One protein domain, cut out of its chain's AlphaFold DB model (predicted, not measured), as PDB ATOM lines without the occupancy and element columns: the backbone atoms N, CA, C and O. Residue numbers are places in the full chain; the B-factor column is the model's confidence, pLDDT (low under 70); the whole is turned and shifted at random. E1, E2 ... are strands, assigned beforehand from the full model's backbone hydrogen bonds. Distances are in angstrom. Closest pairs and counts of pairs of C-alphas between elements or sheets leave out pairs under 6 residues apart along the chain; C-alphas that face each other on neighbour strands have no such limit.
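AT A GLANCE: This is residues 522 to 706 of the 769 residues of an uncharacterized protein of Aphidius gifuensis (UniProt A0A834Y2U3). With little regular structure, the chain winds in stacked turns, a flattened solenoid: parallel sheet E2-E5-E8-E9-E10-E11-E12 makes one wall, and parallel sheet E1-E3-E6 covers part of it, a partial sandwich. Parallel E4-E7 make a third sheet. The printed part has 185 residues, twelve named strands, E1 to E12 in order, and no named helix; its class is all strand, with under half the residues in named elements. It is compact, radius of gyration of the C-alphas 15.9 A, spanning 43 by 35 by 18 A.

HOW THE PARTS SIT: Start at E1, residues 533 to 535: N 534 and O 561 of parallel E3, residues 561 to 563, are 2.8 A apart, within hydrogen-bond range. E9, residues 614 to 623, bends by 69 degrees at residue 620.

IN THESE COORDINATES: Find C-alpha 533 at (-59.403, 36.923, 37.107), where E1 begins. E12, residues 683 to 689, ends at C-alpha 689, (-32.739, 61.610, 28.627). E9 measures 20.4 A.

THE WHOLE: The C-alphas farthest apart, of Gly 542 and Glu 695, are 51.8 A apart. The printed part has no cut; link E11 to E12 is long. pLDDT is under 70 in 45 residues.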
ATOM      1  N   PHE A 522     -66.631  56.125  23.440       40.59
ATOM      2  CA  PHE A 522     -66.945  55.459  24.698       40.59
ATOM      3  C   PHE A 522     -65.978  55.952  25.785       40.59
ATOM      4  O   PHE A 522     -64.866  56.382  25.488       40.59
ATOM      5  N   SER A 523     -66.424  55.948  27.041       40.00
ATOM      6  CA  SER A 523     -65.590  56.280  28.199       40.00
ATOM      7  C   SER A 523     -66.061  55.430  29.373       40.00
ATOM      8  O   SER A 523     -67.158  55.644  29.906       40.00
ATOM      9  N   GLY A 524     -65.261  54.419  29.702       49.03
ATOM     10  CA  GLY A 524     -65.520  53.478  30.784       49.03
ATOM     11  C   GLY A 524     -64.816  53.903  32.069       49.03
ATOM     12  O   GLY A 524     -63.615  54.135  32.054       49.03
ATOM     13  N   TYR A 525     -65.572  53.954  33.168       44.53
ATOM     14  CA  TYR A 525     -65.045  53.914  34.534       44.53
ATOM     15  C   TYR A 525     -65.542  52.603  35.149       44.53
ATOM     16  O   TYR A 525     -66.761  52.436  35.288       44.53
ATOM     17  N   SER A 526     -64.639  51.684  35.496       52.19
ATOM     18  CA  SER A 526     -64.984  50.387  36.092       52.19
ATOM     19  C   SER A 526     -64.153  50.135  37.345       52.19
ATOM     20  O   SER A 526     -62.936  50.246  37.318       52.19
ATOM     21  N   THR A 527     -64.820  49.787  38.443       48.44
ATOM     22  CA  THR A 527     -64.172  49.331  39.678       48.44
ATOM     23  C   THR A 527     -64.555  47.875  39.879       48.44
ATOM     24  O   THR A 527     -65.675  47.574  40.318       48.44
ATOM     25  N   CYS A 528     -63.664  46.978  39.481       49.28
ATOM     26  CA  CYS A 528     -63.904  45.542  39.506       49.28
ATOM     27  C   CYS A 528     -63.768  45.023  40.946       49.28
ATOM     28  O   CYS A 528     -63.050  45.609  41.753       49.28
ATOM     29  N   SER A 529     -64.536  44.002  41.342       45.03
ATOM     30  CA  SER A 529     -64.467  43.498  42.725       45.03
ATOM     31  C   SER A 529     -65.083  42.107  42.905       45.03
ATOM     32  O   SER A 529     -66.285  41.924  42.690       45.03
ATOM     33  N   ASN A 530     -64.299  41.185  43.482       49.78
ATOM     34  CA  ASN A 530     -64.645  39.790  43.813       49.78
ATOM     35  C   ASN A 530     -64.712  38.823  42.609       49.78
ATOM     36  O   ASN A 530     -65.675  38.053  42.484       49.78
ATOM     37  N   SER A 531     -63.679  38.829  41.771       53.53
ATOM     38  CA  SER A 531     -63.375  37.782  40.787       53.53
ATOM     39  C   SER A 531     -61.866  37.578  40.770       53.53
ATOM     40  O   SER A 531     -61.174  38.582  40.712       53.53
ATOM     41  N   GLU A 532     -61.422  36.318  40.845       60.25
ATOM     42  CA  GLU A 532     -60.013  35.878  40.796       60.25
ATOM     43  C   GLU A 532     -59.326  36.552  39.573       60.25
ATOM     44  O   GLU A 532     -58.679  37.584  39.737       60.25
ATOM     45  N   THR A 533     -59.689  36.160  38.345       63.69
ATOM     46  CA  THR A 533     -59.403  36.923  37.107       63.69
ATOM     47  C   THR A 533     -60.356  38.103  36.865       63.69
ATOM     48  O   THR A 533     -61.584  37.960  36.999       63.69
ATOM     49  N   THR A 534     -59.842  39.230  36.359       70.25
ATOM     50  CA  THR A 534     -60.628  40.385  35.875       70.25
ATOM     51  C   THR A 534     -60.285  40.786  34.429       70.25
ATOM     52  O   THR A 534     -59.724  41.848  34.192       70.25
ATOM     53  N   LYS A 535     -60.724  40.000  33.432       76.19
ATOM     54  CA  LYS A 535     -60.618  40.378  32.004       76.19
ATOM     55  C   LYS A 535     -61.637  41.448  31.569       76.19
ATOM     56  O   LYS A 535     -62.836  41.324  31.884       76.19
ATOM     57  N   LEU A 536     -61.179  42.457  30.818       74.81
ATOM     58  CA  LEU A 536     -61.919  43.654  30.365       74.81
ATOM     59  C   LEU A 536     -62.128  43.785  28.836       74.81
ATOM     60  O   LEU A 536     -62.552  44.850  28.381       74.81
ATOM     61  N   VAL A 537     -61.942  42.697  28.080       66.50
ATOM     62  CA  VAL A 537     -62.223  42.498  26.637       66.50
ATOM     63  C   VAL A 537     -63.089  43.554  25.929       66.50
ATOM     64  O   VAL A 537     -64.304  43.666  26.189       66.50
ATOM     65  N   GLN A 538     -62.521  44.194  24.899       65.12
ATOM     66  CA  GLN A 538     -63.269  44.872  23.833       65.12
ATOM     67  C   GLN A 538     -63.208  44.135  22.471       65.12
ATOM     68  O   GLN A 538     -62.737  44.667  21.470       65.12
ATOM     69  N   GLU A 539     -63.819  42.949  22.397       53.00
ATOM     70  CA  GLU A 539     -64.057  42.204  21.146       53.00
ATOM     71  C   GLU A 539     -65.063  42.929  20.220       53.00
ATOM     72  O   GLU A 539     -66.229  43.161  20.593       53.00
ATOM     73  N   HIS A 540     -64.687  43.185  18.956       52.84
ATOM     74  CA  HIS A 540     -65.586  43.791  17.960       52.84
ATOM     75  C   HIS A 540     -66.182  42.802  16.956       52.84
ATOM     76  O   HIS A 540     -65.675  42.562  15.864       52.84
ATOM     77  N   ALA A 541     -67.421  42.379  17.218       43.50
ATOM     78  CA  ALA A 541     -68.284  41.724  16.224       43.50
ATOM     79  C   ALA A 541     -68.816  42.692  15.124       43.50
ATOM     80  O   ALA A 541     -69.963  42.570  14.669       43.50
ATOM     81  N   GLY A 542     -68.028  43.695  14.719       53.69
ATOM     82  CA  GLY A 542     -68.448  44.821  13.883       53.69
ATOM     83  C   GLY A 542     -67.277  45.660  13.362       53.69
ATOM     84  O   GLY A 542     -66.144  45.209  13.337       53.69
ATOM     85  N   ALA A 543     -67.558  46.881  12.900       56.97
ATOM     86  CA  ALA A 543     -66.499  47.840  12.585       56.97
ATOM     87  C   ALA A 543     -66.025  48.522  13.876       56.97
ATOM     88  O   ALA A 543     -66.876  49.013  14.624       56.97
ATOM     89  N   ALA A 544     -64.708  48.556  14.091       57.78
ATOM     90  CA  ALA A 544     -64.069  49.143  15.264       57.78
ATOM     91  C   ALA A 544     -64.506  50.607  15.522       57.78
ATOM     92  O   ALA A 544     -64.855  51.338  14.582       57.78
ATOM     93  N   PRO A 545     -64.532  51.052  16.791       64.75
ATOM     94  CA  PRO A 545     -64.899  52.409  17.161       64.75
ATOM     95  C   PRO A 545     -63.790  53.391  16.769       64.75
ATOM     96  O   PRO A 545     -62.622  53.154  17.056       64.75
ATOM     97  N   GLU A 546     -64.178  54.542  16.198       76.69
ATOM     98  CA  GLU A 546     -63.235  55.627  15.867       76.69
ATOM     99  C   GLU A 546     -62.447  56.107  17.114       76.69
ATOM    100  O   GLU A 546     -61.339  56.580  16.943       76.69
ATOM    101  N   LYS A 547     -62.972  55.968  18.350       81.50
ATOM    102  CA  LYS A 547     -62.206  56.195  19.595       81.50
ATOM    103  C   LYS A 547     -62.743  55.409  20.797       81.50
ATOM    104  O   LYS A 547     -63.924  55.542  21.146       81.50
ATOM    105  N   PHE A 548     -61.864  54.669  21.464       79.56
ATOM    106  CA  PHE A 548     -62.070  54.055  22.776       79.56
ATOM    107  C   PHE A 548     -61.398  54.887  23.888       79.56
ATOM    108  O   PHE A 548     -60.751  55.900  23.625       79.56
ATOM    109  N   GLY A 549     -61.634  54.530  25.151       83.19
ATOM    110  CA  GLY A 549     -61.121  55.291  26.286       83.19
ATOM    111  C   GLY A 549     -61.461  54.654  27.627       83.19
ATOM    112  O   GLY A 549     -62.616  54.697  28.076       83.19
ATOM    113  N   ILE A 550     -60.442  54.113  28.281       79.75
ATOM    114  CA  ILE A 550     -60.483  53.615  29.651       79.75
ATOM    115  C   ILE A 550     -59.983  54.725  30.576       79.75
ATOM    116  O   ILE A 550     -58.926  55.312  30.350       79.75
ATOM    117  N   ALA A 551     -60.745  55.043  31.623       81.56
ATOM    118  CA  ALA A 551     -60.328  56.036  32.605       81.56
ATOM    119  C   ALA A 551     -60.726  55.621  34.022       81.56
ATOM    120  O   ALA A 551     -61.885  55.293  34.267       81.56
ATOM    121  N   GLY A 552     -59.795  55.694  34.974       76.19
ATOM    122  CA  GLY A 552     -60.058  55.327  36.366       76.19
ATOM    123  C   GLY A 552     -60.549  53.886  36.504       76.19
ATOM    124  O   GLY A 552     -61.565  53.664  37.171       76.19
ATOM    125  N   VAL A 553     -59.889  52.945  35.820       76.62
ATOM    126  CA  VAL A 553     -60.095  51.514  36.059       76.62
ATOM    127  C   VAL A 553     -59.184  51.091  37.190       76.62
ATOM    128  O   VAL A 553     -57.979  51.289  37.120       76.62
ATOM    129  N   SER A 554     -59.782  50.506  38.219       73.31
ATOM    130  CA  SER A 554     -59.044  49.802  39.256       73.31
ATOM    131  C   SER A 554     -59.624  48.401  39.401       73.31
ATOM    132  O   SER A 554     -60.844  48.262  39.609       73.31
ATOM    133  N   ALA A 555     -58.779  47.374  39.366       66.69
ATOM    134  CA  ALA A 555     -59.129  46.135  40.047       66.69
ATOM    135  C   ALA A 555     -59.229  46.392  41.567       66.69
ATOM    136  O   ALA A 555     -58.927  47.476  42.083       66.69
ATOM    137  N   GLY A 556     -59.886  45.466  42.258       63.75
ATOM    138  CA  GLY A 556     -60.306  45.652  43.644       63.75
ATOM    139  C   GLY A 556     -59.365  44.985  44.637       63.75
ATOM    140  O   GLY A 556     -58.525  44.183  44.267       63.75
ATOM    141  N   GLU A 557     -59.629  45.211  45.923       63.12
ATOM    142  CA  GLU A 557     -59.044  44.553  47.118       63.12
ATOM    143  C   GLU A 557     -59.206  43.000  47.154       63.12
ATOM    144  O   GLU A 557     -59.097  42.392  48.215       63.12
ATOM    145  N   ALA A 558     -59.608  42.370  46.040       61.31
ATOM    146  CA  ALA A 558     -59.897  40.942  45.863       61.31
ATOM    147  C   ALA A 558     -60.143  40.609  44.367       61.31
ATOM    148  O   ALA A 558     -61.200  40.069  44.005       61.31
ATOM    149  N   ALA A 559     -59.234  41.050  43.504       68.88
ATOM    150  CA  ALA A 559     -58.994  40.478  42.184       68.88
ATOM    151  C   ALA A 559     -57.498  40.193  42.122       68.88
ATOM    152  O   ALA A 559     -56.750  41.037  42.594       68.88
ATOM    153  N   GLU A 560     -57.122  39.022  41.622       78.69
ATOM    154  CA  GLU A 560     -55.747  38.510  41.588       78.69
ATOM    155  C   GLU A 560     -55.099  38.889  40.239       78.69
ATOM    156  O   GLU A 560     -53.971  39.356  40.219       78.69
ATOM    157  N   GLU A 561     -55.859  38.875  39.137       82.31
ATOM    158  CA  GLU A 561     -55.380  39.240  37.790       82.31
ATOM    159  C   GLU A 561     -56.241  40.395  37.207       82.31
ATOM    160  O   GLU A 561     -57.475  40.404  37.380       82.31
ATOM    161  N   LEU A 562     -55.648  41.362  36.487       86.19
ATOM    162  CA  LEU A 562     -56.364  42.378  35.685       86.19
ATOM    163  C   LEU A 562     -55.833  42.419  34.244       86.19
ATOM    164  O   LEU A 562     -54.724  42.864  34.007       86.19
ATOM    165  N   GLU A 563     -56.684  42.053  33.290       87.94
ATOM    166  CA  GLU A 563     -56.332  41.777  31.887       87.94
ATOM    167  C   GLU A 563     -57.207  42.663  30.970       87.94
ATOM    168  O   GLU A 563     -58.433  42.722  31.159       87.94
ATOM    169  N   ILE A 564     -56.626  43.437  30.041       88.31
ATOM    170  CA  ILE A 564     -57.322  44.553  29.353       88.31
ATOM    171  C   ILE A 564     -57.068  44.604  27.831       88.31
ATOM    172  O   ILE A 564     -56.567  45.592  27.295       88.31
ATOM    173  N   ASP A 565     -57.577  43.600  27.127       88.88
ATOM    174  CA  ASP A 565     -57.502  43.456  25.670       88.88
ATOM    175  C   ASP A 565     -58.415  44.437  24.889       88.88
ATOM    176  O   ASP A 565     -59.650  44.455  25.048       88.88
ATOM    177  N   ASN A 566     -57.823  45.265  24.010       86.81
ATOM    178  CA  ASN A 566     -58.511  46.320  23.248       86.81
ATOM    179  C   ASN A 566     -58.049  46.507  21.782       86.81
ATOM    180  O   ASN A 566     -57.064  47.187  21.509       86.81
ATOM    181  N   GLU A 567     -58.900  46.111  20.828       86.31
ATOM    182  CA  GLU A 567     -58.834  46.551  19.420       86.31
ATOM    183  C   GLU A 567     -59.584  47.895  19.216       86.31
ATOM    184  O   GLU A 567     -60.808  47.983  19.428       86.31
ATOM    185  N   SER A 568     -58.922  48.970  18.756       82.38
ATOM    186  CA  SER A 568     -59.608  50.261  18.494       82.38
ATOM    187  C   SER A 568     -58.864  51.215  17.548       82.38
ATOM    188  O   SER A 568     -57.651  51.185  17.484       82.38
ATOM    189  N   SER A 569     -59.537  52.136  16.840       82.19
ATOM    190  CA  SER A 569     -58.803  53.087  15.970       82.19
ATOM    191  C   SER A 569     -57.987  54.126  16.749       82.19
ATOM    192  O   SER A 569     -56.878  54.458  16.357       82.19
ATOM    193  N   GLU A 570     -58.513  54.620  17.867       86.00
ATOM    194  CA  GLU A 570     -57.783  55.484  18.796       86.00
ATOM    195  C   GLU A 570     -58.028  54.939  20.216       86.00
ATOM    196  O   GLU A 570     -59.189  54.912  20.650       86.00
ATOM    197  N   SER A 571     -56.989  54.534  20.947       87.12
ATOM    198  CA  SER A 571     -57.081  54.088  22.345       87.12
ATOM    199  C   SER A 571     -56.718  55.219  23.320       87.12
ATOM    200  O   SER A 571     -56.300  56.311  22.921       87.12
ATOM    201  N   SER A 572     -56.983  55.018  24.615       89.38
ATOM    202  CA  SER A 572     -56.464  55.867  25.697       89.38
ATOM    203  C   SER A 572     -56.748  55.221  27.052       89.38
ATOM    204  O   SER A 572     -57.905  54.912  27.352       89.38
ATOM    205  N   PHE A 573     -55.716  55.067  27.877       89.62
ATOM    206  CA  PHE A 573     -55.748  54.430  29.192       89.62
ATOM    207  C   PHE A 573     -55.283  55.446  30.240       89.62
ATOM    208  O   PHE A 573     -54.114  55.813  30.277       89.62
ATOM    209  N   ALA A 574     -56.198  55.959  31.068       89.19
ATOM    210  CA  ALA A 574     -55.919  57.093  31.957       89.19
ATOM    211  C   ALA A 574     -56.263  56.796  33.428       89.19
ATOM    212  O   ALA A 574     -57.434  56.861  33.821       89.19
ATOM    213  N   GLY A 575     -55.264  56.525  34.267       86.00
ATOM    214  CA  GLY A 575     -55.491  56.040  35.631       86.00
ATOM    215  C   GLY A 575     -55.996  54.598  35.615       86.00
ATOM    216  O   GLY A 575     -57.155  54.366  35.966       86.00
ATOM    217  N   VAL A 576     -55.165  53.672  35.141       87.25
ATOM    218  CA  VAL A 576     -55.428  52.223  35.163       87.25
ATOM    219  C   VAL A 576     -54.557  51.594  36.244       87.25
ATOM    220  O   VAL A 576     -53.370  51.904  36.315       87.25
ATOM    221  N   SER A 577     -55.128  50.741  37.093       84.88
ATOM    222  CA  SER A 577     -54.353  50.022  38.105       84.88
ATOM    223  C   SER A 577     -54.918  48.661  38.505       84.88
ATOM    224  O   SER A 577     -56.136  48.488  38.585       84.88
ATOM    225  N   ALA A 578     -54.040  47.708  38.827       76.88
ATOM    226  CA  ALA A 578     -54.442  46.397  39.342       76.88
ATOM    227  C   ALA A 578     -54.911  46.498  40.811       76.88
ATOM    228  O   ALA A 578     -55.938  45.941  41.192       76.88
ATOM    229  N   GLY A 579     -54.273  47.356  41.613       74.50
ATOM    230  CA  GLY A 579     -54.812  47.815  42.901       74.50
ATOM    231  C   GLY A 579     -53.957  47.433  44.107       74.50
ATOM    232  O   GLY A 579     -52.742  47.540  44.068       74.50
ATOM    233  N   GLU A 580     -54.587  47.085  45.232       75.00
ATOM    234  CA  GLU A 580     -53.881  46.772  46.496       75.00
ATOM    235  C   GLU A 580     -53.657  45.257  46.690       75.00
ATOM    236  O   GLU A 580     -53.032  44.860  47.665       75.00
ATOM    237  N   ALA A 581     -54.218  44.408  45.818       73.19
ATOM    238  CA  ALA A 581     -54.267  42.954  46.022       73.19
ATOM    239  C   ALA A 581     -54.405  42.120  44.730       73.19
ATOM    240  O   ALA A 581     -54.795  40.959  44.820       73.19
ATOM    241  N   ALA A 582     -54.155  42.725  43.566       79.19
ATOM    242  CA  ALA A 582     -53.888  41.974  42.344       79.19
ATOM    243  C   ALA A 582     -52.391  41.694  42.287       79.19
ATOM    244  O   ALA A 582     -51.630  42.543  42.742       79.19
ATOM    245  N   GLU A 583     -52.041  40.526  41.767       84.94
ATOM    246  CA  GLU A 583     -50.702  39.972  41.585       84.94
ATOM    247  C   GLU A 583     -50.219  40.280  40.139       84.94
ATOM    248  O   GLU A 583     -49.059  40.635  39.966       84.94
ATOM    249  N   GLU A 584     -51.117  40.334  39.139       87.12
ATOM    250  CA  GLU A 584     -50.789  40.536  37.704       87.12
ATOM    251  C   GLU A 584     -51.573  41.710  37.036       87.12
ATOM    252  O   GLU A 584     -52.740  41.977  37.377       87.12
ATOM    253  N   LEU A 585     -50.961  42.403  36.054       90.81
ATOM    254  CA  LEU A 585     -51.591  43.430  35.190       90.81
ATOM    255  C   LEU A 585     -51.154  43.327  33.717       90.81
ATOM    256  O   LEU A 585     -50.066  43.778  33.382       90.81
ATOM    257  N   GLU A 586     -52.058  42.875  32.849       91.62
ATOM    258  CA  GLU A 586     -51.865  42.626  31.407       91.62
ATOM    259  C   GLU A 586     -52.715  43.625  30.579       91.62
ATOM    260  O   GLU A 586     -53.908  43.826  30.865       91.62
ATOM    261  N   ILE A 587     -52.133  44.318  29.588       92.44
ATOM    262  CA  ILE A 587     -52.842  45.328  28.760       92.44
ATOM    263  C   ILE A 587     -52.451  45.253  27.272       92.44
ATOM    264  O   ILE A 587     -51.715  46.108  26.782       92.44
ATOM    265  N   ASP A 588     -53.034  44.316  26.524       93.44
ATOM    266  CA  ASP A 588     -52.905  44.232  25.064       93.44
ATOM    267  C   ASP A 588     -53.770  45.273  24.309       93.44
ATOM    268  O   ASP A 588     -55.000  45.358  24.440       93.44
ATOM    269  N   ASN A 589     -53.128  46.101  23.476       92.44
ATOM    270  CA  ASN A 589     -53.763  47.199  22.740       92.44
ATOM    271  C   ASN A 589     -53.298  47.321  21.272       92.44
ATOM    272  O   ASN A 589     -52.324  48.012  20.978       92.44
ATOM    273  N   GLU A 590     -54.093  46.796  20.333       90.56
ATOM    274  CA  GLU A 590     -53.958  47.077  18.891       90.56
ATOM    275  C   GLU A 590     -54.701  48.384  18.537       90.56
ATOM    276  O   GLU A 590     -55.929  48.504  18.712       90.56
ATOM    277  N   SER A 591     -53.989  49.397  18.024       88.31
ATOM    278  CA  SER A 591     -54.627  50.669  17.639       88.31
ATOM    279  C   SER A 591     -53.919  51.491  16.556       88.31
ATOM    280  O   SER A 591     -52.904  51.089  16.013       88.31
ATOM    281  N   SER A 592     -54.466  52.650  16.160       87.31
ATOM    282  CA  SER A 592     -53.737  53.602  15.292       87.31
ATOM    283  C   SER A 592     -53.080  54.729  16.096       87.31
ATOM    284  O   SER A 592     -51.930  55.055  15.843       87.31
ATOM    285  N   GLU A 593     -53.769  55.279  17.095       90.25
ATOM    286  CA  GLU A 593     -53.204  56.225  18.074       90.25
ATOM    287  C   GLU A 593     -53.402  55.644  19.485       90.25
ATOM    288  O   GLU A 593     -54.556  55.422  19.874       90.25
ATOM    289  N   SER A 594     -52.328  55.428  20.254       91.38
ATOM    290  CA  SER A 594     -52.371  54.927  21.637       91.38
ATOM    291  C   SER A 594     -51.879  55.962  22.656       91.38
ATOM    292  O   SER A 594     -51.091  56.861  22.355       91.38
ATOM    293  N   SER A 595     -52.390  55.901  23.892       92.25
ATOM    294  CA  SER A 595     -51.927  56.796  24.963       92.25
ATOM    295  C   SER A 595     -52.216  56.252  26.362       92.25
ATOM    296  O   SER A 595     -53.374  56.168  26.779       92.25
ATOM    297  N   PHE A 596     -51.153  55.966  27.108       92.94
ATOM    298  CA  PHE A 596     -51.151  55.428  28.465       92.94
ATOM    299  C   PHE A 596     -50.709  56.527  29.438       92.94
ATOM    300  O   PHE A 596     -49.655  57.136  29.266       92.94
ATOM    301  N   ALA A 597     -51.522  56.833  30.449       92.06
ATOM    302  CA  ALA A 597     -51.322  57.986  31.324       92.06
ATOM    303  C   ALA A 597     -51.690  57.669  32.782       92.06
ATOM    304  O   ALA A 597     -52.868  57.693  33.152       92.06
ATOM    305  N   GLY A 598     -50.696  57.415  33.635       89.69
ATOM    306  CA  GLY A 598     -50.937  56.904  34.985       89.69
ATOM    307  C   GLY A 598     -51.424  55.457  34.942       89.69
ATOM    308  O   GLY A 598     -52.554  55.192  35.351       89.69
ATOM    309  N   VAL A 599     -50.615  54.557  34.388       90.88
ATOM    310  CA  VAL A 599     -50.847  53.105  34.443       90.88
ATOM    311  C   VAL A 599     -49.935  52.544  35.523       90.88
ATOM    312  O   VAL A 599     -48.759  52.894  35.558       90.88
ATOM    313  N   SER A 600     -50.455  51.742  36.445       88.12
ATOM    314  CA  SER A 600     -49.636  51.250  37.554       88.12
ATOM    315  C   SER A 600     -50.101  49.914  38.102       88.12
ATOM    316  O   SER A 600     -51.279  49.810  38.445       88.12
ATOM    317  N   ALA A 601     -49.188  48.965  38.308       81.38
ATOM    318  CA  ALA A 601     -49.514  47.645  38.852       81.38
ATOM    319  C   ALA A 601     -50.286  47.794  40.183       81.38
ATOM    320  O   ALA A 601     -51.454  47.424  40.303       81.38
ATOM    321  N   GLY A 602     -49.717  48.550  41.122       78.56
ATOM    322  CA  GLY A 602     -50.318  48.829  42.428       78.56
ATOM    323  C   GLY A 602     -49.497  48.225  43.563       78.56
ATOM    324  O   GLY A 602     -48.414  47.720  43.322       78.56
ATOM    325  N   GLU A 603     -49.923  48.351  44.820       79.69
ATOM    326  CA  GLU A 603     -48.999  48.163  45.959       79.69
ATOM    327  C   GLU A 603     -48.452  46.729  46.088       79.69
ATOM    328  O   GLU A 603     -47.323  46.570  46.543       79.69
ATOM    329  N   ALA A 604     -49.219  45.720  45.654       77.25
ATOM    330  CA  ALA A 604     -48.926  44.295  45.838       77.25
ATOM    331  C   ALA A 604     -48.977  43.448  44.550       77.25
ATOM    332  O   ALA A 604     -49.005  42.228  44.652       77.25
ATOM    333  N   ALA A 605     -49.020  44.080  43.373       81.50
ATOM    334  CA  ALA A 605     -48.828  43.360  42.116       81.50
ATOM    335  C   ALA A 605     -47.357  42.987  41.980       81.50
ATOM    336  O   ALA A 605     -46.520  43.830  42.298       81.50
ATOM    337  N   GLU A 606     -47.091  41.756  41.549       86.69
ATOM    338  CA  GLU A 606     -45.775  41.155  41.328       86.69
ATOM    339  C   GLU A 606     -45.329  41.412  39.866       86.69
ATOM    340  O   GLU A 606     -44.169  41.756  39.648       86.69
ATOM    341  N   GLU A 607     -46.261  41.422  38.897       88.38
ATOM    342  CA  GLU A 607     -45.988  41.571  37.450       88.38
ATOM    343  C   GLU A 607     -46.791  42.734  36.791       88.38
ATOM    344  O   GLU A 607     -47.875  43.124  37.255       88.38
ATOM    345  N   LEU A 608     -46.261  43.318  35.702       92.19
ATOM    346  CA  LEU A 608     -46.949  44.287  34.824       92.19
ATOM    347  C   LEU A 608     -46.449  44.167  33.377       92.19
ATOM    348  O   LEU A 608     -45.273  44.410  33.125       92.19
ATOM    349  N   GLU A 609     -47.373  43.928  32.450       93.06
ATOM    350  CA  GLU A 609     -47.153  43.660  31.022       93.06
ATOM    351  C   GLU A 609     -48.031  44.617  30.179       93.06
ATOM    352  O   GLU A 609     -49.222  44.815  30.469       93.06
ATOM    353  N   ILE A 610     -47.462  45.280  29.162       94.31
ATOM    354  CA  ILE A 610     -48.211  46.173  28.251       94.31
ATOM    355  C   ILE A 610     -47.790  45.968  26.788       94.31
ATOM    356  O   ILE A 610     -46.944  46.701  26.278       94.31
ATOM    357  N   ASP A 611     -48.491  45.067  26.103       95.19
ATOM    358  CA  ASP A 611     -48.451  44.876  24.647       95.19
ATOM    359  C   ASP A 611     -49.145  46.027  23.895       95.19
ATOM    360  O   ASP A 611     -50.358  46.247  24.015       95.19
ATOM    361  N   ASN A 612     -48.424  46.764  23.046       94.44
ATOM    362  CA  ASN A 612     -49.001  47.882  22.292       94.44
ATOM    363  C   ASN A 612     -48.500  48.001  20.838       94.44
ATOM    364  O   ASN A 612     -47.575  48.762  20.549       94.44
ATOM    365  N   GLU A 613     -49.236  47.414  19.891       93.12
ATOM    366  CA  GLU A 613     -49.105  47.711  18.453       93.12
ATOM    367  C   GLU A 613     -49.880  49.005  18.107       93.12
ATOM    368  O   GLU A 613     -51.112  49.073  18.230       93.12
ATOM    369  N   SER A 614     -49.193  50.074  17.673       90.50
ATOM    370  CA  SER A 614     -49.884  51.296  17.212       90.50
ATOM    371  C   SER A 614     -49.113  52.153  16.203       90.50
ATOM    372  O   SER A 614     -47.936  51.950  15.971       90.50
ATOM    373  N   SER A 615     -49.739  53.137  15.541       88.88
ATOM    374  CA  SER A 615     -48.985  54.042  14.646       88.88
ATOM    375  C   SER A 615     -48.291  55.172  15.419       88.88
ATOM    376  O   SER A 615     -47.121  55.446  15.172       88.88
ATOM    377  N   GLU A 616     -48.973  55.792  16.381       91.12
ATOM    378  CA  GLU A 616     -48.400  56.781  17.309       91.12
ATOM    379  C   GLU A 616     -48.663  56.316  18.751       91.12
ATOM    380  O   GLU A 616     -49.829  56.101  19.100       91.12
ATOM    381  N   SER A 617     -47.621  56.189  19.584       92.25
ATOM    382  CA  SER A 617     -47.724  55.746  20.984       92.25
ATOM    383  C   SER A 617     -47.174  56.763  21.988       92.25
ATOM    384  O   SER A 617     -46.215  57.499  21.735       92.25
ATOM    385  N   SER A 618     -47.790  56.832  23.174       92.94
ATOM    386  CA  SER A 618     -47.307  57.700  24.255       92.94
ATOM    387  C   SER A 618     -47.617  57.154  25.648       92.94
ATOM    388  O   SER A 618     -48.781  57.013  26.025       92.94
ATOM    389  N   PHE A 619     -46.567  56.930  26.435       93.62
ATOM    390  CA  PHE A 619     -46.594  56.401  27.795       93.62
ATOM    391  C   PHE A 619     -46.151  57.490  28.779       93.62
ATOM    392  O   PHE A 619     -45.061  58.047  28.657       93.62
ATOM    393  N   ALA A 620     -46.989  57.826  29.758       92.56
ATOM    394  CA  ALA A 620     -46.766  58.950  30.664       92.56
ATOM    395  C   ALA A 620     -47.119  58.595  32.118       92.56
ATOM    396  O   ALA A 620     -48.294  58.587  32.496       92.56
ATOM    397  N   GLY A 621     -46.115  58.354  32.961       90.00
ATOM    398  CA  GLY A 621     -46.341  57.841  34.314       90.00
ATOM    399  C   GLY A 621     -46.830  56.396  34.280       90.00
ATOM    400  O   GLY A 621     -47.954  56.133  34.706       90.00
ATOM    401  N   VAL A 622     -46.026  55.494  33.716       91.44
ATOM    402  CA  VAL A 622     -46.240  54.042  33.822       91.44
ATOM    403  C   VAL A 622     -45.342  53.531  34.942       91.44
ATOM    404  O   VAL A 622     -44.171  53.902  34.986       91.44
ATOM    405  N   SER A 623     -45.862  52.740  35.878       88.56
ATOM    406  CA  SER A 623     -45.041  52.265  36.994       88.56
ATOM    407  C   SER A 623     -45.403  50.880  37.506       88.56
ATOM    408  O   SER A 623     -46.559  50.633  37.863       88.56
ATOM    409  N   ALA A 624     -44.395  50.033  37.692       80.81
ATOM    410  CA  ALA A 624     -44.545  48.837  38.507       80.81
ATOM    411  C   ALA A 624     -44.928  49.222  39.957       80.81
ATOM    412  O   ALA A 624     -44.826  50.383  40.373       80.81
ATOM    413  N   GLY A 625     -45.444  48.252  40.707       80.25
ATOM    414  CA  GLY A 625     -45.880  48.411  42.096       80.25
ATOM    415  C   GLY A 625     -44.767  48.772  43.080       80.25
ATOM    416  O   GLY A 625     -43.598  48.754  42.725       80.25
ATOM    417  N   GLU A 626     -45.083  49.044  44.354       80.94
ATOM    418  CA  GLU A 626     -44.010  49.096  45.374       80.94
ATOM    419  C   GLU A 626     -43.346  47.714  45.514       80.94
ATOM    420  O   GLU A 626     -42.123  47.647  45.653       80.94
ATOM    421  N   ALA A 627     -44.150  46.647  45.402       79.19
ATOM    422  CA  ALA A 627     -43.754  45.245  45.499       79.19
ATOM    423  C   ALA A 627     -43.666  44.479  44.162       79.19
ATOM    424  O   ALA A 627     -43.414  43.284  44.213       79.19
ATOM    425  N   ALA A 628     -43.863  45.124  43.004       82.06
ATOM    426  CA  ALA A 628     -43.698  44.432  41.720       82.06
ATOM    427  C   ALA A 628     -42.251  43.998  41.551       82.06
ATOM    428  O   ALA A 628     -41.371  44.814  41.824       82.06
ATOM    429  N   GLU A 629     -42.045  42.750  41.138       86.44
ATOM    430  CA  GLU A 629     -40.750  42.128  40.869       86.44
ATOM    431  C   GLU A 629     -40.361  42.351  39.387       86.44
ATOM    432  O   GLU A 629     -39.190  42.620  39.118       86.44
ATOM    433  N   GLU A 630     -41.335  42.402  38.464       87.44
ATOM    434  CA  GLU A 630     -41.118  42.524  37.008       87.44
ATOM    435  C   GLU A 630     -41.931  43.691  36.372       87.44
ATOM    436  O   GLU A 630     -42.950  44.149  36.911       87.44
ATOM    437  N   LEU A 631     -41.453  44.230  35.237       91.56
ATOM    438  CA  LEU A 631     -42.167  45.187  34.372       91.56
ATOM    439  C   LEU A 631     -41.704  45.044  32.916       91.56
ATOM    440  O   LEU A 631     -40.530  45.276  32.637       91.56
ATOM    441  N   GLU A 632     -42.648  44.783  32.016       92.56
ATOM    442  CA  GLU A 632     -42.449  44.549  30.581       92.56
ATOM    443  C   GLU A 632     -43.344  45.514  29.772       92.56
ATOM    444  O   GLU A 632     -44.504  45.769  30.131       92.56
ATOM    445  N   ILE A 633     -42.805  46.136  28.716       94.19
ATOM    446  CA  ILE A 633     -43.564  47.021  27.809       94.19
ATOM    447  C   ILE A 633     -43.105  46.813  26.361       94.19
ATOM    448  O   ILE A 633     -42.197  47.507  25.894       94.19
ATOM    449  N   ASP A 634     -43.817  45.948  25.645       94.94
ATOM    450  CA  ASP A 634     -43.665  45.730  24.207       94.94
ATOM    451  C   ASP A 634     -44.421  46.802  23.406       94.94
ATOM    452  O   ASP A 634     -45.648  46.939  23.463       94.94
ATOM    453  N   ASN A 635     -43.696  47.598  22.619       94.25
ATOM    454  CA  ASN A 635     -44.271  48.667  21.806       94.25
ATOM    455  C   ASN A 635     -43.707  48.681  20.375       94.25
ATOM    456  O   ASN A 635     -42.710  49.352  20.098       94.25
ATOM    457  N   GLU A 636     -44.430  48.065  19.436       93.00
ATOM    458  CA  GLU A 636     -44.258  48.322  18.000       93.00
ATOM    459  C   GLU A 636     -45.022  49.607  17.620       93.00
ATOM    460  O   GLU A 636     -46.260  49.653  17.675       93.00
ATOM    461  N   SER A 637     -44.317  50.682  17.236       89.81
ATOM    462  CA  SER A 637     -44.981  51.881  16.700       89.81
ATOM    463  C   SER A 637     -44.203  52.710  15.672       89.81
ATOM    464  O   SER A 637     -43.032  52.487  15.416       89.81
ATOM    465  N   SER A 638     -44.831  53.681  14.995       88.44
ATOM    466  CA  SER A 638     -44.084  54.575  14.081       88.44
ATOM    467  C   SER A 638     -43.418  55.730  14.833       88.44
ATOM    468  O   SER A 638     -42.236  55.990  14.619       88.44
ATOM    469  N   GLU A 639     -44.140  56.388  15.740       89.75
ATOM    470  CA  GLU A 639     -43.601  57.408  16.653       89.75
ATOM    471  C   GLU A 639     -43.911  57.002  18.105       89.75
ATOM    472  O   GLU A 639     -45.075  56.747  18.430       89.75
ATOM    473  N   SER A 640     -42.895  56.948  18.975       91.38
ATOM    474  CA  SER A 640     -43.014  56.526  20.381       91.38
ATOM    475  C   SER A 640     -42.511  57.591  21.368       91.38
ATOM    476  O   SER A 640     -41.513  58.288  21.140       91.38
ATOM    477  N   SER A 641     -43.187  57.735  22.514       92.06
ATOM    478  CA  SER A 641     -42.714  58.618  23.589       92.06
ATOM    479  C   SER A 641     -43.028  58.108  24.996       92.06
ATOM    480  O   SER A 641     -44.190  58.016  25.389       92.06
ATOM    481  N   PHE A 642     -41.975  57.877  25.780       92.12
ATOM    482  CA  PHE A 642     -42.006  57.391  27.159       92.12
ATOM    483  C   PHE A 642     -41.568  58.503  28.119       92.12
ATOM    484  O   PHE A 642     -40.475  59.061  27.995       92.12
ATOM    485  N   ALA A 643     -42.413  58.841  29.093       91.44
ATOM    486  CA  ALA A 643     -42.198  59.952  30.015       91.44
ATOM    487  C   ALA A 643     -42.531  59.552  31.461       91.44
ATOM    488  O   ALA A 643     -43.699  59.515  31.854       91.44
ATOM    489  N   GLY A 644     -41.507  59.300  32.279       88.62
ATOM    490  CA  GLY A 644     -41.693  58.791  33.639       88.62
ATOM    491  C   GLY A 644     -42.200  57.350  33.642       88.62
ATOM    492  O   GLY A 644     -43.307  57.104  34.117       88.62
ATOM    493  N   VAL A 645     -41.419  56.429  33.074       89.38
ATOM    494  CA  VAL A 645     -41.632  54.981  33.226       89.38
ATOM    495  C   VAL A 645     -40.710  54.488  34.335       89.38
ATOM    496  O   VAL A 645     -39.514  54.780  34.297       89.38
ATOM    497  N   SER A 646     -41.230  53.797  35.347       87.44
ATOM    498  CA  SER A 646     -40.409  53.383  36.490       87.44
ATOM    499  C   SER A 646     -40.753  52.000  37.023       87.44
ATOM    500  O   SER A 646     -41.909  51.743  37.361       87.44
ATOM    501  N   ALA A 647     -39.733  51.167  37.211       83.06
ATOM    502  CA  ALA A 647     -39.863  49.954  38.012       83.06
ATOM    503  C   ALA A 647     -40.178  50.291  39.488       83.06
ATOM    504  O   ALA A 647     -40.053  51.442  39.927       83.06
ATOM    505  N   GLY A 648     -40.597  49.278  40.245       81.25
ATOM    506  CA  GLY A 648     -40.968  49.381  41.659       81.25
ATOM    507  C   GLY A 648     -39.802  49.693  42.600       81.25
ATOM    508  O   GLY A 648     -38.653  49.752  42.175       81.25
ATOM    509  N   GLU A 649     -40.040  49.845  43.912       81.19
ATOM    510  CA  GLU A 649     -38.894  49.815  44.847       81.19
ATOM    511  C   GLU A 649     -38.303  48.395  44.908       81.19
ATOM    512  O   GLU A 649     -37.077  48.262  44.950       81.19
ATOM    513  N   ALA A 650     -39.163  47.368  44.842       80.75
ATOM    514  CA  ALA A 650     -38.806  45.950  44.869       80.75
ATOM    515  C   ALA A 650     -38.450  45.316  43.513       80.75
ATOM    516  O   ALA A 650     -37.847  44.251  43.540       80.75
ATOM    517  N   ALA A 651     -38.771  45.950  42.378       80.56
ATOM    518  CA  ALA A 651     -38.599  45.341  41.054       80.56
ATOM    519  C   ALA A 651     -37.163  44.887  40.826       80.56
ATOM    520  O   ALA A 651     -36.254  45.712  40.962       80.56
ATOM    521  N   GLU A 652     -36.991  43.601  40.517       84.31
ATOM    522  CA  GLU A 652     -35.722  42.950  40.200       84.31
ATOM    523  C   GLU A 652     -35.399  43.105  38.699       84.31
ATOM    524  O   GLU A 652     -34.223  43.276  38.365       84.31
ATOM    525  N   GLU A 653     -36.417  43.185  37.828       84.06
ATOM    526  CA  GLU A 653     -36.272  43.297  36.366       84.06
ATOM    527  C   GLU A 653     -37.119  44.462  35.779       84.06
ATOM    528  O   GLU A 653     -38.118  44.904  36.360       84.06
ATOM    529  N   LEU A 654     -36.666  45.037  34.655       88.69
ATOM    530  CA  LEU A 654     -37.404  46.006  33.827       88.69
ATOM    531  C   LEU A 654     -36.957  45.859  32.370       88.69
ATOM    532  O   LEU A 654     -35.777  46.068  32.077       88.69
ATOM    533  N   GLU A 655     -37.911  45.591  31.485       90.81
ATOM    534  CA  GLU A 655     -37.728  45.374  30.047       90.81
ATOM    535  C   GLU A 655     -38.658  46.331  29.272       90.81
ATOM    536  O   GLU A 655     -39.792  46.603  29.686       90.81
ATOM    537  N   ILE A 656     -38.151  46.953  28.203       91.81
ATOM    538  CA  ILE A 656     -38.927  47.848  27.326       91.81
ATOM    539  C   ILE A 656     -38.434  47.665  25.889       91.81
ATOM    540  O   ILE A 656     -37.507  48.366  25.457       91.81
ATOM    541  N   ASP A 657     -39.103  46.784  25.154       93.31
ATOM    542  CA  ASP A 657     -38.829  46.514  23.747       93.31
ATOM    543  C   ASP A 657     -39.643  47.464  22.863       93.31
ATOM    544  O   ASP A 657     -40.874  47.455  22.801       93.31
ATOM    545  N   ASN A 658     -38.935  48.373  22.198       92.12
ATOM    546  CA  ASN A 658     -39.526  49.505  21.494       92.12
ATOM    547  C   ASN A 658     -39.041  49.587  20.042       92.12
ATOM    548  O   ASN A 658     -38.207  50.432  19.690       92.12
ATOM    549  N   GLU A 659     -39.625  48.756  19.181       91.19
ATOM    550  CA  GLU A 659     -39.512  48.897  17.728       91.19
ATOM    551  C   GLU A 659     -40.232  50.180  17.271       91.19
ATOM    552  O   GLU A 659     -41.464  50.234  17.228       91.19
ATOM    553  N   SER A 660     -39.498  51.250  16.921       87.62
ATOM    554  CA  SER A 660     -40.149  52.456  16.377       87.62
ATOM    555  C   SER A 660     -39.317  53.361  15.474       87.62
ATOM    556  O   SER A 660     -38.104  53.439  15.581       87.62
ATOM    557  N   SER A 661     -39.940  54.104  14.550       85.56
ATOM    558  CA  SER A 661     -39.166  54.957  13.624       85.56
ATOM    559  C   SER A 661     -38.537  56.170  14.329       85.56
ATOM    560  O   SER A 661     -37.335  56.400  14.181       85.56
ATOM    561  N   GLU A 662     -39.310  56.907  15.128       85.75
ATOM    562  CA  GLU A 662     -38.808  57.987  15.995       85.75
ATOM    563  C   GLU A 662     -39.155  57.690  17.463       85.75
ATOM    564  O   GLU A 662     -40.305  57.367  17.766       85.75
ATOM    565  N   SER A 663     -38.182  57.818  18.376       88.75
ATOM    566  CA  SER A 663     -38.356  57.482  19.798       88.75
ATOM    567  C   SER A 663     -37.851  58.562  20.767       88.75
ATOM    568  O   SER A 663     -36.822  59.224  20.557       88.75
ATOM    569  N   SER A 664     -38.565  58.751  21.882       88.38
ATOM    570  CA  SER A 664     -38.167  59.697  22.935       88.38
ATOM    571  C   SER A 664     -38.442  59.178  24.343       88.38
ATOM    572  O   SER A 664     -39.592  58.958  24.717       88.38
ATOM    573  N   PHE A 665     -37.381  59.044  25.143       88.19
ATOM    574  CA  PHE A 665     -37.414  58.503  26.502       88.19
ATOM    575  C   PHE A 665     -36.948  59.571  27.494       88.19
ATOM    576  O   PHE A 665     -35.795  60.005  27.446       88.19
ATOM    577  N   ALA A 666     -37.821  59.981  28.412       87.00
ATOM    578  CA  ALA A 666     -37.544  61.021  29.400       87.00
ATOM    579  C   ALA A 666     -37.869  60.538  30.819       87.00
ATOM    580  O   ALA A 666     -39.031  60.302  31.158       87.00
ATOM    581  N   GLY A 667     -36.846  60.429  31.671       84.00
ATOM    582  CA  GLY A 667     -37.018  59.989  33.058       84.00
ATOM    583  C   GLY A 667     -37.518  58.546  33.183       84.00
ATOM    584  O   GLY A 667     -38.419  58.292  33.975       84.00
ATOM    585  N   VAL A 668     -36.965  57.627  32.386       84.56
ATOM    586  CA  VAL A 668     -37.108  56.182  32.631       84.56
ATOM    587  C   VAL A 668     -36.095  55.744  33.688       84.56
ATOM    588  O   VAL A 668     -34.942  56.189  33.639       84.56
ATOM    589  N   SER A 669     -36.513  54.923  34.656       83.31
ATOM    590  CA  SER A 669     -35.661  54.503  35.778       83.31
ATOM    591  C   SER A 669     -35.977  53.103  36.313       83.31
ATOM    592  O   SER A 669     -37.124  52.814  36.654       83.31
ATOM    593  N   ALA A 670     -34.928  52.297  36.496       78.38
ATOM    594  CA  ALA A 670     -34.965  51.059  37.272       78.38
ATOM    595  C   ALA A 670     -35.428  51.280  38.722       78.38
ATOM    596  O   ALA A 670     -35.355  52.393  39.259       78.38
ATOM    597  N   GLY A 671     -35.816  50.177  39.358       77.75
ATOM    598  CA  GLY A 671     -36.141  50.120  40.772       77.75
ATOM    599  C   GLY A 671     -34.940  50.284  41.703       77.75
ATOM    600  O   GLY A 671     -33.785  50.377  41.282       77.75
ATOM    601  N   GLY A 672     -35.224  50.311  43.007       74.62
ATOM    602  CA  GLY A 672     -34.188  50.314  44.047       74.62
ATOM    603  C   GLY A 672     -33.517  48.950  44.239       74.62
ATOM    604  O   GLY A 672     -32.370  48.902  44.691       74.62
ATOM    605  N   ALA A 673     -34.228  47.870  43.903       76.31
ATOM    606  CA  ALA A 673     -33.756  46.490  43.956       76.31
ATOM    607  C   ALA A 673     -33.152  45.984  42.633       76.31
ATOM    608  O   ALA A 673     -32.229  45.180  42.702       76.31
ATOM    609  N   ALA A 674     -33.623  46.498  41.487       73.44
ATOM    610  CA  ALA A 674     -33.396  45.966  40.138       73.44
ATOM    611  C   ALA A 674     -31.989  45.414  39.888       73.44
ATOM    612  O   ALA A 674     -31.018  46.175  39.861       73.44
ATOM    613  N   GLU A 675     -31.872  44.104  39.680       79.00
ATOM    614  CA  GLU A 675     -30.605  43.503  39.272       79.00
ATOM    615  C   GLU A 675     -30.367  43.756  37.769       79.00
ATOM    616  O   GLU A 675     -29.230  44.082  37.391       79.00
ATOM    617  N   GLU A 676     -31.430  43.735  36.948       77.38
ATOM    618  CA  GLU A 676     -31.366  43.879  35.484       77.38
ATOM    619  C   GLU A 676     -32.267  45.038  34.970       77.38
ATOM    620  O   GLU A 676     -33.270  45.410  35.586       77.38
ATOM    621  N   LEU A 677     -31.833  45.707  33.892       83.81
ATOM    622  CA  LEU A 677     -32.612  46.692  33.128       83.81
ATOM    623  C   LEU A 677     -32.180  46.624  31.661       83.81
ATOM    624  O   LEU A 677     -31.031  46.957  31.332       83.81
ATOM    625  N   GLU A 678     -33.135  46.256  30.816       86.44
ATOM    626  CA  GLU A 678     -33.046  46.148  29.361       86.44
ATOM    627  C   GLU A 678     -33.952  47.242  28.749       86.44
ATOM    628  O   GLU A 678     -35.035  47.535  29.263       86.44
ATOM    629  N   ILE A 679     -33.488  47.928  27.701       87.88
ATOM    630  CA  ILE A 679     -34.298  48.871  26.907       87.88
ATOM    631  C   ILE A 679     -33.813  48.751  25.464       87.88
ATOM    632  O   ILE A 679     -32.928  49.512  25.030       87.88
ATOM    633  N   ASP A 680     -34.388  47.803  24.734       89.00
ATOM    634  CA  ASP A 680     -34.023  47.526  23.353       89.00
ATOM    635  C   ASP A 680     -34.882  48.373  22.411       89.00
ATOM    636  O   ASP A 680     -36.072  48.186  22.171       89.00
ATOM    637  N   ASN A 681     -34.244  49.437  21.931       86.88
ATOM    638  CA  ASN A 681     -34.889  50.537  21.231       86.88
ATOM    639  C   ASN A 681     -34.425  50.557  19.772       86.88
ATOM    640  O   ASN A 681     -33.623  51.416  19.371       86.88
ATOM    641  N   GLU A 682     -34.932  49.600  18.992       85.88
ATOM    642  CA  GLU A 682     -34.814  49.517  17.531       85.88
ATOM    643  C   GLU A 682     -35.449  50.764  16.888       85.88
ATOM    644  O   GLU A 682     -36.619  50.770  16.501       85.88
ATOM    645  N   SER A 683     -34.683  51.863  16.793       77.50
ATOM    646  CA  SER A 683     -35.199  53.128  16.261       77.50
ATOM    647  C   SER A 683     -34.279  53.917  15.337       77.50
ATOM    648  O   SER A 683     -33.060  53.978  15.498       77.50
ATOM    649  N   SER A 684     -34.892  54.542  14.322       73.00
ATOM    650  CA  SER A 684     -34.175  55.280  13.271       73.00
ATOM    651  C   SER A 684     -33.666  56.640  13.763       73.00
ATOM    652  O   SER A 684     -32.543  57.023  13.431       73.00
ATOM    653  N   GLU A 685     -34.440  57.340  14.602       69.50
ATOM    654  CA  GLU A 685     -33.976  58.500  15.374       69.50
ATOM    655  C   GLU A 685     -34.377  58.377  16.858       69.50
ATOM    656  O   GLU A 685     -35.559  58.423  17.197       69.50
ATOM    657  N   SER A 686     -33.386  58.259  17.757       71.69
ATOM    658  CA  SER A 686     -33.597  58.104  19.207       71.69
ATOM    659  C   SER A 686     -33.284  59.372  20.020       71.69
ATOM    660  O   SER A 686     -32.389  60.171  19.696       71.69
ATOM    661  N   SER A 687     -33.984  59.545  21.147       70.19
ATOM    662  CA  SER A 687     -33.710  60.617  22.110       70.19
ATOM    663  C   SER A 687     -33.919  60.201  23.575       70.19
ATOM    664  O   SER A 687     -34.959  60.448  24.175       70.19
ATOM    665  N   ILE A 688     -32.878  59.611  24.177       70.25
ATOM    666  CA  ILE A 688     -32.869  59.203  25.595       70.25
ATOM    667  C   ILE A 688     -32.278  60.304  26.506       70.25
ATOM    668  O   ILE A 688     -31.118  60.726  26.336       70.25
ATOM    669  N   GLU A 689     -33.072  60.730  27.495       62.12
ATOM    670  CA  GLU A 689     -32.739  61.610  28.627       62.12
ATOM    671  C   GLU A 689     -33.133  60.918  29.954       62.12
ATOM    672  O   GLU A 689     -34.203  61.143  30.521       62.12
ATOM    673  N   SER A 690     -32.253  60.033  30.435       55.81
ATOM    674  CA  SER A 690     -32.375  59.348  31.726       55.81
ATOM    675  C   SER A 690     -31.769  60.160  32.879       55.81
ATOM    676  O   SER A 690     -30.700  60.763  32.741       55.81
ATOM    677  N   ASP A 691     -32.435  60.140  34.036       53.31
ATOM    678  CA  ASP A 691     -31.820  60.502  35.318       53.31
ATOM    679  C   ASP A 691     -30.932  59.328  35.791       53.31
ATOM    680  O   ASP A 691     -31.240  58.165  35.532       53.31
ATOM    681  N   GLU A 692     -29.788  59.598  36.436       44.94
ATOM    682  CA  GLU A 692     -28.810  58.534  36.735       44.94
ATOM    683  C   GLU A 692     -29.329  57.527  37.790       44.94
ATOM    684  O   GLU A 692     -29.702  57.951  38.890       44.94
ATOM    685  N   PRO A 693     -29.277  56.201  37.528       46.94
ATOM    686  CA  PRO A 693     -29.664  55.188  38.507       46.94
ATOM    687  C   PRO A 693     -28.714  55.187  39.710       46.94
ATOM    688  O   PRO A 693     -27.483  55.257  39.582       46.94
ATOM    689  N   HIS A 694     -29.294  55.112  40.906       41.19
ATOM    690  CA  HIS A 694     -28.567  55.260  42.161       41.19
ATOM    691  C   HIS A 694     -28.025  53.916  42.681       41.19
ATOM    692  O   HIS A 694     -28.655  53.243  43.484       41.19
ATOM    693  N   GLU A 695     -26.768  53.646  42.310       42.09
ATOM    694  CA  GLU A 695     -25.960  52.441  42.585       42.09
ATOM    695  C   GLU A 695     -26.132  51.267  41.599       42.09
ATOM    696  O   GLU A 695     -27.230  50.868  41.269       42.09
ATOM    697  N   LYS A 696     -24.975  50.710  41.199       40.09
ATOM    698  CA  LYS A 696     -24.646  49.366  40.660       40.09
ATOM    699  C   LYS A 696     -25.414  48.717  39.500       40.09
ATOM    700  O   LYS A 696     -24.772  47.893  38.851       40.09
ATOM    701  N   ASN A 697     -26.672  49.035  39.242       40.28
ATOM    702  CA  ASN A 697     -27.509  48.239  38.341       40.28
ATOM    703  C   ASN A 697     -27.000  48.355  36.891       40.28
ATOM    704  O   ASN A 697     -26.491  49.413  36.484       40.28
ATOM    705  N   TRP A 698     -27.068  47.261  36.128       41.53
ATOM    706  CA  TRP A 698     -26.642  47.268  34.730       41.53
ATOM    707  C   TRP A 698     -27.748  47.898  33.892       41.53
ATOM    708  O   TRP A 698     -28.866  47.417  33.873       41.53
ATOM    709  N   VAL A 699     -27.421  49.003  33.226       47.59
ATOM    710  CA  VAL A 699     -28.289  49.618  32.219       47.59
ATOM    711  C   VAL A 699     -27.787  49.144  30.867       47.59
ATOM    712  O   VAL A 699     -26.764  49.659  30.387       47.59
ATOM    713  N   ILE A 700     -28.469  48.152  30.298       50.94
ATOM    714  CA  ILE A 700     -28.317  47.783  28.894       50.94
ATOM    715  C   ILE A 700     -29.291  48.653  28.090       50.94
ATOM    716  O   ILE A 700     -30.389  48.972  28.532       50.94
ATOM    717  N   ILE A 701     -28.791  49.176  26.972       56.69
ATOM    718  CA  ILE A 701     -29.549  49.958  25.992       56.69
ATOM    719  C   ILE A 701     -28.919  49.600  24.646       56.69
ATOM    720  O   ILE A 701     -27.904  50.212  24.262       56.69
ATOM    721  N   GLU A 702     -29.459  48.602  23.949       56.66
ATOM    722  CA  GLU A 702     -29.060  48.307  22.572       56.66
ATOM    723  C   GLU A 702     -29.754  49.329  21.642       56.66
ATOM    724  O   GLU A 702     -30.846  49.147  21.115       56.66
ATOM    725  N   GLU A 703     -29.114  50.492  21.460       54.00
ATOM    726  CA  GLU A 703     -29.588  51.547  20.546       54.00
ATOM    727  C   GLU A 703     -29.330  51.134  19.075       54.00
ATOM    728  O   GLU A 703     -28.333  51.550  18.462       54.00
ATOM    729  N   VAL A 704     -30.201  50.291  18.505       52.12
ATOM    730  CA  VAL A 704     -30.070  49.749  17.137       52.12
ATOM    731  C   VAL A 704     -30.516  50.777  16.084       52.12
ATOM    732  O   VAL A 704     -31.587  50.699  15.487       52.12
ATOM    733  N   VAL A 705     -29.658  51.768  15.817       48.16
ATOM    734  CA  VAL A 705     -29.921  52.806  14.799       48.16
ATOM    735  C   VAL A 705     -29.765  52.246  13.380       48.16
ATOM    736  O   VAL A 705     -28.659  52.196  12.829       48.16
ATOM    737  N   THR A 706     -30.878  51.844  12.763       45.06
ATOM    738  CA  THR A 706     -30.896  51.137  11.467       45.06
ATOM    739  C   THR A 706     -30.691  52.025  10.230       45.06
ATOM    740  O   THR A 706     -30.366  51.497   9.162       45.06
TER     741      THR A 706